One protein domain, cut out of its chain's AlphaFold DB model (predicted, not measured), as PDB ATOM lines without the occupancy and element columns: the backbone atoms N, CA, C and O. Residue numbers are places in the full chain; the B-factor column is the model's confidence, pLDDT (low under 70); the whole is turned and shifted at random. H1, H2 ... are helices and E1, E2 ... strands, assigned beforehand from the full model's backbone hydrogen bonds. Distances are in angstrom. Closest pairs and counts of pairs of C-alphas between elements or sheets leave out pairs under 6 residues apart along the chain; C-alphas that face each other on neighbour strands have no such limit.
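AT A GLANCE: This is residues 165 to 209 and 444 to 474 of the 887 residues of the protein "arylphorin subunit alpha-like" of Galleria mellonella (UniProt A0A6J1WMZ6). A small twisted four-stranded sheet has helix H2 over one face, two layers, and the end of long strand E4 runs on past its neighbours. The printed part has 76 residues with named elements in the order H1, H2, E1, E2, E3, E4. The mixed sheet runs E1, E2, E4, E3; the class is mixed. It is compact, radius of gyration of the C-alphas 12.3 A, spanning 43 by 26 by 21 A.

IN THESE COORDINATES: H1, residues 165 to 168, begins at C-alpha 165 (-43.855, -32.811, -5.722). H2 is residues 176 to 186, 15.3 A; E1 197 to 199; E2 203 to 207; E3 444 to 448. E4, residues 463 to 473, 28.7 A, bends by 53 degrees at residue 470 and ends at C-alpha 473 (-29.438, -16.835, 2.949).

HOW THE PARTS SIT: H1 only grazes the sheet. H2 runs along the strands, height over the sheet 9.4 A; its closest C-alpha pair with E4 is Ala 182 and Val 464, 6.5 A. Every O i to N i+4 pair in H2 is within hydrogen-bond range; H1 is too short for one. Hairpin E1 and E2 is antiparallel, N 198 to O 205 2.9 A; E2 and E4 are parallel, N 204 to O 463 2.8 A; hairpin E3 and E4 is antiparallel, N 445 to O 468 2.9 A.

THE WHOLE: Residues 210 to 443 are cut out; C-alphas 209 and 444 are 11.6 A apart. The E3 to E4 link is long. Residues 188, 190 and 455 to 460 have pLDDT under 70.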
ATOM      1  N   PRO A 165     -43.856 -32.115  -4.431       96.50
ATOM      2  CA  PRO A 165     -43.855 -32.811  -5.722       96.50
ATOM      3  C   PRO A 165     -42.586 -33.639  -5.964       96.50
ATOM      4  O   PRO A 165     -42.655 -34.718  -6.543       96.50
ATOM      5  N   TYR A 166     -41.437 -33.173  -5.464       96.19
ATOM      6  CA  TYR A 166     -40.157 -33.877  -5.579       96.19
ATOM      7  C   TYR A 166     -40.032 -35.118  -4.681       96.19
ATOM      8  O   TYR A 166     -39.149 -35.932  -4.928       96.19
ATOM      9  N   GLU A 167     -40.896 -35.303  -3.675       95.50
ATOM     10  CA  GLU A 167     -40.998 -36.586  -2.956       95.50
ATOM     11  C   GLU A 167     -41.916 -37.574  -3.699       95.50
ATOM     12  O   GLU A 167     -41.738 -38.783  -3.560       95.50
ATOM     13  N   LEU A 168     -42.850 -37.084  -4.529       94.69
ATOM     14  CA  LEU A 168     -43.772 -37.910  -5.325       94.69
ATOM     15  C   LEU A 168     -43.159 -38.405  -6.639       94.69
ATOM     16  O   LEU A 168     -43.294 -39.576  -6.979       94.69
ATOM     17  N   LEU A 169     -42.510 -37.501  -7.377       95.06
ATOM     18  CA  LEU A 169     -41.893 -37.749  -8.682       95.06
ATOM     19  C   LEU A 169     -40.434 -37.273  -8.685       95.06
ATOM     20  O   LEU A 169     -40.083 -36.368  -9.447       95.06
ATOM     21  N   PRO A 170     -39.550 -37.841  -7.842       95.94
ATOM     22  CA  PRO A 170     -38.159 -37.389  -7.744       95.94
ATOM     23  C   PRO A 170     -37.412 -37.438  -9.087       95.94
ATOM     24  O   PRO A 170     -36.512 -36.635  -9.326       95.94
ATOM     25  N   ASN A 171     -37.821 -38.317 -10.003       95.38
ATOM     26  CA  ASN A 171     -37.252 -38.480 -11.342       95.38
ATOM     27  C   ASN A 171     -37.479 -37.294 -12.298       95.38
ATOM     28  O   ASN A 171     -36.770 -37.181 -13.294       95.38
ATOM     29  N   TYR A 172     -38.399 -36.377 -11.981       96.62
ATOM     30  CA  TYR A 172     -38.564 -35.102 -12.696       96.62
ATOM     31  C   TYR A 172     -37.639 -33.993 -12.150       96.62
ATOM     32  O   TYR A 172     -37.523 -32.917 -12.740       96.62
ATOM     33  N   PHE A 173     -36.976 -34.242 -11.015       97.56
ATOM     34  CA  PHE A 173     -36.188 -33.253 -10.277       97.56
ATOM     35  C   PHE A 173     -34.707 -33.609 -10.141       97.56
ATOM     36  O   PHE A 173     -33.873 -32.720  -9.973       97.56
ATOM     37  N   ILE A 174     -34.358 -34.887 -10.165       97.25
ATOM     38  CA  ILE A 174     -32.990 -35.336  -9.925       97.25
ATOM     39  C   ILE A 174     -32.499 -36.122 -11.127       97.25
ATOM     40  O   ILE A 174     -33.260 -36.853 -11.761       97.25
ATOM     41  N   ARG A 175     -31.205 -35.966 -11.418       95.19
ATOM     42  CA  ARG A 175     -30.530 -36.672 -12.499       95.19
ATOM     43  C   ARG A 175     -30.777 -38.182 -12.438       95.19
ATOM     44  O   ARG A 175     -30.767 -38.802 -11.369       95.19
ATOM     45  N   LYS A 176     -30.940 -38.779 -13.615       95.06
ATOM     46  CA  LYS A 176     -31.299 -40.180 -13.811       95.06
ATOM     47  C   LYS A 176     -30.273 -41.134 -13.219       95.06
ATOM     48  O   LYS A 176     -30.667 -42.163 -12.695       95.06
ATOM     49  N   ASP A 177     -28.986 -40.796 -13.221       92.62
ATOM     50  CA  ASP A 177     -27.942 -41.631 -12.622       92.62
ATOM     51  C   ASP A 177     -28.135 -41.814 -11.110       92.62
ATOM     52  O   ASP A 177     -27.974 -42.923 -10.601       92.62
ATOM     53  N   ILE A 178     -28.550 -40.763 -10.399       94.62
ATOM     54  CA  ILE A 178     -28.869 -40.836  -8.968       94.62
ATOM     55  C   ILE A 178     -30.186 -41.576  -8.738       94.62
ATOM     56  O   ILE A 178     -30.268 -42.400  -7.831       94.62
ATOM     57  N   ILE A 179     -31.201 -41.338  -9.572       94.94
ATOM     58  CA  ILE A 179     -32.500 -42.023  -9.478       94.94
ATOM     59  C   ILE A 179     -32.363 -43.531  -9.710       94.94
ATOM     60  O   ILE A 179     -32.925 -44.323  -8.954       94.94
ATOM     61  N   ILE A 180     -31.586 -43.939 -10.715       91.50
ATOM     62  CA  ILE A 180     -31.298 -45.347 -11.008       91.50
ATOM     63  C   ILE A 180     -30.574 -45.978  -9.810       91.50
ATOM     64  O   ILE A 180     -31.016 -47.014  -9.321       91.50
ATOM     65  N   LYS A 181     -29.529 -45.331  -9.272       90.69
ATOM     66  CA  LYS A 181     -28.811 -45.816  -8.076       90.69
ATOM     67  C   LYS A 181     -29.720 -45.937  -6.851       90.69
ATOM     68  O   LYS A 181     -29.695 -46.959  -6.171       90.69
ATOM     69  N   ALA A 182     -30.528 -44.912  -6.577       91.81
ATOM     70  CA  ALA A 182     -31.479 -44.902  -5.468       91.81
ATOM     71  C   ALA A 182     -32.504 -46.039  -5.604       91.81
ATOM     72  O   ALA A 182     -32.802 -46.719  -4.624       91.81
ATOM     73  N   SER A 183     -32.987 -46.293  -6.823       89.81
ATOM     74  CA  SER A 183     -33.857 -47.432  -7.102       89.81
ATOM     75  C   SER A 183     -33.147 -48.765  -6.881       89.81
ATOM     76  O   SER A 183     -33.738 -49.626  -6.240       89.81
ATOM     77  N   SER A 184     -31.908 -48.947  -7.349       87.19
ATOM     78  CA  SER A 184     -31.155 -50.198  -7.153       87.19
ATOM     79  C   SER A 184     -30.882 -50.508  -5.678       87.19
ATOM     80  O   SER A 184     -30.858 -51.668  -5.289       87.19
ATOM     81  N   LEU A 185     -30.735 -49.493  -4.819       87.75
ATOM     82  CA  LEU A 185     -30.646 -49.701  -3.366       87.75
ATOM     83  C   LEU A 185     -31.945 -50.257  -2.769       87.75
ATOM     84  O   LEU A 185     -31.916 -50.964  -1.765       87.75
ATOM     85  N   LEU A 186     -33.094 -49.926  -3.360       86.62
ATOM     86  CA  LEU A 186     -34.400 -50.393  -2.900       86.62
ATOM     87  C   LEU A 186     -34.760 -51.778  -3.443       86.62
ATOM     88  O   LEU A 186     -35.693 -52.386  -2.913       86.62
ATOM     89  N   THR A 187     -34.044 -52.293  -4.446       79.50
ATOM     90  CA  THR A 187     -34.228 -53.641  -5.007       79.50
ATOM     91  C   THR A 187     -33.352 -54.673  -4.273       79.50
ATOM     92  O   THR A 187     -32.594 -54.341  -3.362       79.50
ATOM     93  N   ASP A 188     -33.515 -55.965  -4.580       69.31
ATOM     94  CA  ASP A 188     -32.626 -57.035  -4.079       69.31
ATOM     95  C   ASP A 188     -31.409 -57.251  -5.000       69.31
ATOM     96  O   ASP A 188     -30.783 -58.309  -4.979       69.31
ATOM     97  N   GLU A 189     -31.093 -56.268  -5.845       70.06
ATOM     98  CA  GLU A 189     -29.921 -56.317  -6.714       70.06
ATOM     99  C   GLU A 189     -28.645 -56.050  -5.902       70.06
ATOM    100  O   GLU A 189     -28.625 -55.220  -4.990       70.06
ATOM    101  N   ASP A 190     -27.560 -56.756  -6.235       66.81
ATOM    102  CA  ASP A 190     -26.259 -56.549  -5.598       66.81
ATOM    103  C   ASP A 190     -25.752 -55.129  -5.899       66.81
ATOM    104  O   ASP A 190     -25.268 -54.834  -6.996       66.81
ATOM    105  N   PHE A 191     -25.844 -54.237  -4.912       71.12
ATOM    106  CA  PHE A 191     -25.368 -52.862  -5.026       71.12
ATOM    107  C   PHE A 191     -23.979 -52.705  -4.403       71.12
ATOM    108  O   PHE A 191     -23.756 -53.020  -3.233       71.12
ATOM    109  N   THR A 192     -23.029 -52.173  -5.174       74.69
ATOM    110  CA  THR A 192     -21.711 -51.790  -4.647       74.69
ATOM    111  C   THR A 192     -21.757 -50.334  -4.203       74.69
ATOM    112  O   THR A 192     -22.006 -49.457  -5.026       74.69
ATOM    113  N   LEU A 193     -21.484 -50.072  -2.921       77.19
ATOM    114  CA  LEU A 193     -21.418 -48.707  -2.397       77.19
ATOM    115  C   LEU A 193     -20.339 -47.896  -3.123       77.19
ATOM    116  O   LEU A 193     -19.175 -48.300  -3.198       77.19
ATOM    117  N   THR A 194     -20.742 -46.745  -3.647       79.69
ATOM    118  CA  THR A 194     -19.879 -45.764  -4.307       79.69
ATOM    119  C   THR A 194     -19.631 -44.562  -3.389       79.69
ATOM    120  O   THR A 194     -20.294 -44.401  -2.369       79.69
ATOM    121  N   GLU A 195     -18.647 -43.718  -3.713       77.19
ATOM    122  CA  GLU A 195     -18.229 -42.595  -2.846       77.19
ATOM    123  C   GLU A 195     -19.309 -41.521  -2.637       77.19
ATOM    124  O   GLU A 195     -19.273 -40.800  -1.643       77.19
ATOM    125  N   ASP A 196     -20.265 -41.425  -3.558       79.50
ATOM    126  CA  ASP A 196     -21.433 -40.540  -3.532       79.50
ATOM    127  C   ASP A 196     -22.610 -41.095  -2.710       79.50
ATOM    128  O   ASP A 196     -23.636 -40.426  -2.581       79.50
ATOM    129  N   VAL A 197     -22.469 -42.298  -2.138       88.31
ATOM    130  CA  VAL A 197     -23.473 -42.937  -1.282       88.31
ATOM    131  C   VAL A 197     -22.930 -43.067   0.138       88.31
ATOM    132  O   VAL A 197     -21.972 -43.791   0.402       88.31
ATOM    133  N   LYS A 198     -23.580 -42.387   1.082       90.94
ATOM    134  CA  LYS A 198     -23.294 -42.494   2.516       90.94
ATOM    135  C   LYS A 198     -24.253 -43.500   3.147       90.94
ATOM    136  O   LYS A 198     -25.467 -43.330   3.053       90.94
ATOM    137  N   ASP A 199     -23.705 -44.524   3.792       90.00
ATOM    138  CA  ASP A 199     -24.461 -45.490   4.595       90.00
ATOM    139  C   ASP A 199     -24.457 -45.052   6.068       90.00
ATOM    140  O   ASP A 199     -23.413 -45.048   6.725       90.00
ATOM    141  N   GLU A 200     -25.622 -44.654   6.585       90.81
ATOM    142  CA  GLU A 200     -25.832 -44.298   7.996       90.81
ATOM    143  C   GLU A 200     -26.454 -45.452   8.811       90.81
ATOM    144  O   GLU A 200     -26.884 -45.276   9.954       90.81
ATOM    145  N   GLY A 201     -26.533 -46.657   8.241       85.12
ATOM    146  CA  GLY A 201     -27.081 -47.873   8.842       85.12
ATOM    147  C   GLY A 201     -28.606 -47.978   8.754       85.12
ATOM    148  O   GLY A 201     -29.131 -49.031   8.406       85.12
ATOM    149  N   ASN A 202     -29.341 -46.902   9.052       89.12
ATOM    150  CA  ASN A 202     -30.804 -46.844   8.887       89.12
ATOM    151  C   ASN A 202     -31.251 -46.036   7.656       89.12
ATOM    152  O   ASN A 202     -32.454 -45.946   7.386       89.12
ATOM    153  N   ALA A 203     -30.306 -45.445   6.927       92.31
ATOM    154  CA  ALA A 203     -30.551 -44.680   5.720       92.31
ATOM    155  C   ALA A 203     -29.332 -44.719   4.790       92.31
ATOM    156  O   ALA A 203     -28.193 -44.654   5.251       92.31
ATOM    157  N   TYR A 204     -29.593 -44.749   3.487       93.25
ATOM    158  CA  TYR A 204     -28.637 -44.401   2.445       93.25
ATOM    159  C   TYR A 204     -28.897 -42.969   1.990       93.25
ATOM    160  O   TYR A 204     -30.035 -42.612   1.678       93.25
ATOM    161  N   ILE A 205     -27.850 -42.152   1.946       95.44
ATOM    162  CA  ILE A 205     -27.912 -40.764   1.483       95.44
ATOM    163  C   ILE A 205     -27.073 -40.647   0.217       95.44
ATOM    164  O   ILE A 205     -25.867 -40.889   0.253       95.44
ATOM    165  N   LEU A 206     -27.715 -40.276  -0.887       95.44
ATOM    166  CA  LEU A 206     -27.075 -40.072  -2.180       95.44
ATOM    167  C   LEU A 206     -26.881 -38.577  -2.419       95.44
ATOM    168  O   LEU A 206     -27.857 -37.826  -2.431       95.44
ATOM    169  N   ASP A 207     -25.640 -38.148  -2.625       93.75
ATOM    170  CA  ASP A 207     -25.343 -36.758  -2.974       93.75
ATOM    171  C   ASP A 207     -25.661 -36.515  -4.465       93.75
ATOM    172  O   ASP A 207     -25.076 -37.131  -5.355       93.75
ATOM    173  N   ALA A 208     -26.608 -35.616  -4.747       92.62
ATOM    174  CA  ALA A 208     -27.045 -35.267  -6.093       92.62
ATOM    175  C   ALA A 208     -26.423 -33.948  -6.564       92.62
ATOM    176  O   ALA A 208     -26.738 -32.870  -6.054       92.62
ATOM    177  N   ASN A 209     -25.588 -34.045  -7.598       90.69
ATOM    178  CA  ASN A 209     -25.064 -32.886  -8.314       90.69
ATOM    179  C   ASN A 209     -26.105 -32.310  -9.288       90.69
ATOM    180  O   ASN A 209     -27.049 -32.987  -9.698       90.69
ATOM    181  N   ASP A 444     -26.983 -28.010   2.761       93.88
ATOM    182  CA  ASP A 444     -27.414 -29.374   2.460       93.88
ATOM    183  C   ASP A 444     -28.919 -29.518   2.733       93.88
ATOM    184  O   ASP A 444     -29.427 -29.103   3.782       93.88
ATOM    185  N   TYR A 445     -29.641 -30.111   1.786       95.69
ATOM    186  CA  TYR A 445     -31.061 -30.404   1.902       95.69
ATOM    187  C   TYR A 445     -31.322 -31.854   1.519       95.69
ATOM    188  O   TYR A 445     -31.021 -32.271   0.401       95.69
ATOM    189  N   GLN A 446     -31.922 -32.602   2.443       95.88
ATOM    190  CA  GLN A 446     -32.242 -34.009   2.254       95.88
ATOM    191  C   GLN A 446     -33.747 -34.212   2.158       95.88
ATOM    192  O   GLN A 446     -34.494 -33.694   2.990       95.88
ATOM    193  N   PHE A 447     -34.179 -35.023   1.200       95.94
ATOM    194  CA  PHE A 447     -35.566 -35.465   1.090       95.94
ATOM    195  C   PHE A 447     -35.641 -36.971   0.836       95.94
ATOM    196  O   PHE A 447     -34.696 -37.583   0.332       95.94
ATOM    197  N   ASP A 448     -36.748 -37.569   1.271       93.94
ATOM    198  CA  ASP A 448     -36.960 -39.016   1.258       93.94
ATOM    199  C   ASP A 448     -37.582 -39.441  -0.082       93.94
ATOM    200  O   ASP A 448     -38.578 -38.865  -0.517       93.94
ATOM    201  N   VAL A 449     -36.984 -40.439  -0.735       93.75
ATOM    202  CA  VAL A 449     -37.472 -41.019  -2.001       93.75
ATOM    203  C   VAL A 449     -37.819 -42.501  -1.866       93.75
ATOM    204  O   VAL A 449     -38.061 -43.187  -2.856       93.75
ATOM    205  N   THR A 450     -37.843 -43.011  -0.632       90.06
ATOM    206  CA  THR A 450     -38.041 -44.433  -0.336       90.06
ATOM    207  C   THR A 450     -39.357 -44.935  -0.912       90.06
ATOM    208  O   THR A 450     -39.357 -45.957  -1.583       90.06
ATOM    209  N   ASP A 451     -40.463 -44.222  -0.670       86.00
ATOM    210  CA  ASP A 451     -41.808 -44.666  -1.064       86.00
ATOM    211  C   ASP A 451     -42.101 -44.440  -2.556       86.00
ATOM    212  O   ASP A 451     -42.853 -45.215  -3.146       86.00
ATOM    213  N   SER A 452     -41.518 -43.409  -3.175       88.50
ATOM    214  CA  SER A 452     -41.742 -43.076  -4.591       88.50
ATOM    215  C   SER A 452     -40.924 -43.921  -5.560       88.50
ATOM    216  O   SER A 452     -41.321 -44.079  -6.710       88.50
ATOM    217  N   LEU A 453     -39.807 -44.493  -5.101       87.75
ATOM    218  CA  LEU A 453     -38.971 -45.414  -5.879       87.75
ATOM    219  C   LEU A 453     -39.142 -46.882  -5.442       87.75
ATOM    220  O   LEU A 453     -38.397 -47.758  -5.886       87.75
ATOM    221  N   LYS A 454     -40.101 -47.162  -4.549       75.75
ATOM    222  CA  LYS A 454     -40.334 -48.495  -3.981       75.75
ATOM    223  C   LYS A 454     -40.967 -49.441  -5.000       75.75
ATOM    224  O   LYS A 454     -42.010 -49.135  -5.561       75.75
ATOM    225  N   SER A 455     -40.423 -50.654  -5.109       67.62
ATOM    226  CA  SER A 455     -41.085 -51.778  -5.789       67.62
ATOM    227  C   SER A 455     -41.993 -52.567  -4.830       67.62
ATOM    228  O   SER A 455     -41.690 -52.711  -3.638       67.62
ATOM    229  N   LYS A 456     -43.096 -53.133  -5.347       59.25
ATOM    230  CA  LYS A 456     -44.142 -53.860  -4.584       59.25
ATOM    231  C   LYS A 456     -43.641 -55.000  -3.690       59.25
ATOM    232  O   LYS A 456     -44.374 -55.434  -2.805       59.25
ATOM    233  N   THR A 457     -42.435 -55.513  -3.915       55.12
ATOM    234  CA  THR A 457     -41.924 -56.717  -3.246       55.12
ATOM    235  C   THR A 457     -41.121 -56.447  -1.975       55.12
ATOM    236  O   THR A 457     -40.865 -57.383  -1.220       55.12
ATOM    237  N   ASN A 458     -40.741 -55.195  -1.693       57.72
ATOM    238  CA  ASN A 458     -39.624 -54.942  -0.781       57.72
ATOM    239  C   ASN A 458     -40.039 -54.227   0.513       57.72
ATOM    240  O   ASN A 458     -40.250 -53.019   0.551       57.72
ATOM    241  N   ASN A 459     -40.078 -54.968   1.625       61.50
ATOM    242  CA  ASN A 459     -40.169 -54.413   2.983       61.50
ATOM    243  C   ASN A 459     -38.770 -54.076   3.522       61.50
ATOM    244  O   ASN A 459     -38.322 -54.642   4.520       61.50
ATOM    245  N   LYS A 460     -38.047 -53.179   2.840       69.50
ATOM    246  CA  LYS A 460     -36.774 -52.657   3.358       69.50
ATOM    247  C   LYS A 460     -37.063 -51.747   4.557       69.50
ATOM    248  O   LYS A 460     -38.023 -50.980   4.552       69.50
ATOM    249  N   THR A 461     -36.247 -51.868   5.599       78.06
ATOM    250  CA  THR A 461     -36.389 -51.106   6.851       78.06
ATOM    251  C   THR A 461     -35.579 -49.809   6.859       78.06
ATOM    252  O   THR A 461     -35.797 -48.967   7.732       78.06
ATOM    253  N   PHE A 462     -34.659 -49.646   5.906       86.75
ATOM    254  CA  PHE A 462     -33.845 -48.445   5.745       86.75
ATOM    255  C   PHE A 462     -34.505 -47.430   4.808       86.75
ATOM    256  O   PHE A 462     -35.375 -47.767   4.007       86.75
ATOM    257  N   GLN A 463     -34.072 -46.178   4.924       90.88
ATOM    258  CA  GLN A 463     -34.495 -45.074   4.062       90.88
ATOM    259  C   GLN A 463     -33.518 -44.886   2.903       90.88
ATOM    260  O   GLN A 463     -32.325 -45.140   3.048       90.88
ATOM    261  N   VAL A 464     -34.005 -44.370   1.784       93.00
ATOM    262  CA  VAL A 464     -33.168 -43.836   0.710       93.00
ATOM    263  C   VAL A 464     -33.497 -42.358   0.555       93.00
ATOM    264  O   VAL A 464     -34.645 -41.980   0.325       93.00
ATOM    265  N   LYS A 465     -32.484 -41.515   0.741       95.88
ATOM    266  CA  LYS A 465     -32.595 -40.059   0.696       95.88
ATOM    267  C   LYS A 465     -31.676 -39.488  -0.358       95.88
ATOM    268  O   LYS A 465     -30.569 -39.979  -0.565       95.88
ATOM    269  N   ILE A 466     -32.117 -38.393  -0.951       96.75
ATOM    270  CA  ILE A 466     -31.297 -37.591  -1.849       96.75
ATOM    271  C   ILE A 466     -30.877 -36.336  -1.097       96.75
ATOM    272  O   ILE A 466     -31.722 -35.646  -0.530       96.75
ATOM    273  N   ASN A 467     -29.577 -36.056  -1.086       96.31
ATOM    274  CA  ASN A 467     -28.996 -34.828  -0.571       96.31
ATOM    275  C   ASN A 467     -28.635 -33.901  -1.735       96.31
ATOM    276  O   ASN A 467     -27.919 -34.304  -2.646       96.31
ATOM    277  N   GLN A 468     -29.091 -32.654  -1.697       94.62
ATOM    278  CA  GLN A 468     -28.732 -31.631  -2.676       94.62
ATOM    279  C   GLN A 468     -28.332 -30.342  -1.958       94.62
ATOM    280  O   GLN A 468     -29.012 -29.897  -1.033       94.62
ATOM    281  N   GLN A 469     -27.253 -29.710  -2.415       94.19
ATOM    282  CA  GLN A 469     -26.826 -28.412  -1.897       94.19
ATOM    283  C   GLN A 469     -27.606 -27.289  -2.554       94.19
ATOM    284  O   GLN A 469     -27.493 -27.077  -3.755       94.19
ATOM    285  N   ARG A 470     -28.366 -26.535  -1.765       96.31
ATOM    286  CA  ARG A 470     -29.309 -25.537  -2.277       96.31
ATOM    287  C   ARG A 470     -28.955 -24.144  -1.786       96.31
ATOM    288  O   ARG A 470     -28.585 -23.966  -0.624       96.31
ATOM    289  N   LEU A 471     -29.089 -23.151  -2.666       97.56
ATOM    290  CA  LEU A 471     -28.844 -21.754  -2.311       97.56
ATOM    291  C   LEU A 471     -29.777 -21.341  -1.164       97.56
ATOM    292  O   LEU A 471     -30.954 -21.714  -1.123       97.56
ATOM    293  N   ASN A 472     -29.227 -20.582  -0.224       97.06
ATOM    294  CA  ASN A 472     -29.928 -20.036   0.921       97.06
ATOM    295  C   ASN A 472     -29.306 -18.705   1.366       97.06
ATOM    296  O   ASN A 472     -28.267 -18.258   0.865       97.06
ATOM    297  N   HIS A 473     -29.924 -18.065   2.356       96.19
ATOM    298  CA  HIS A 473     -29.438 -16.835   2.949       96.19
ATOM    299  C   HIS A 473     -29.580 -16.810   4.471       96.19
ATOM    300  O   HIS A 473     -30.469 -17.403   5.079       96.19
ATOM    301  N   LYS A 474     -28.713 -16.031   5.122       96.19
ATOM    302  CA  LYS A 474     -28.910 -15.674   6.528       96.19
ATOM    303  C   LYS A 474     -30.069 -14.680   6.659       96.19
ATOM    304  O   LYS A 474     -30.236 -13.833   5.776       96.19
TER     305      LYS A 474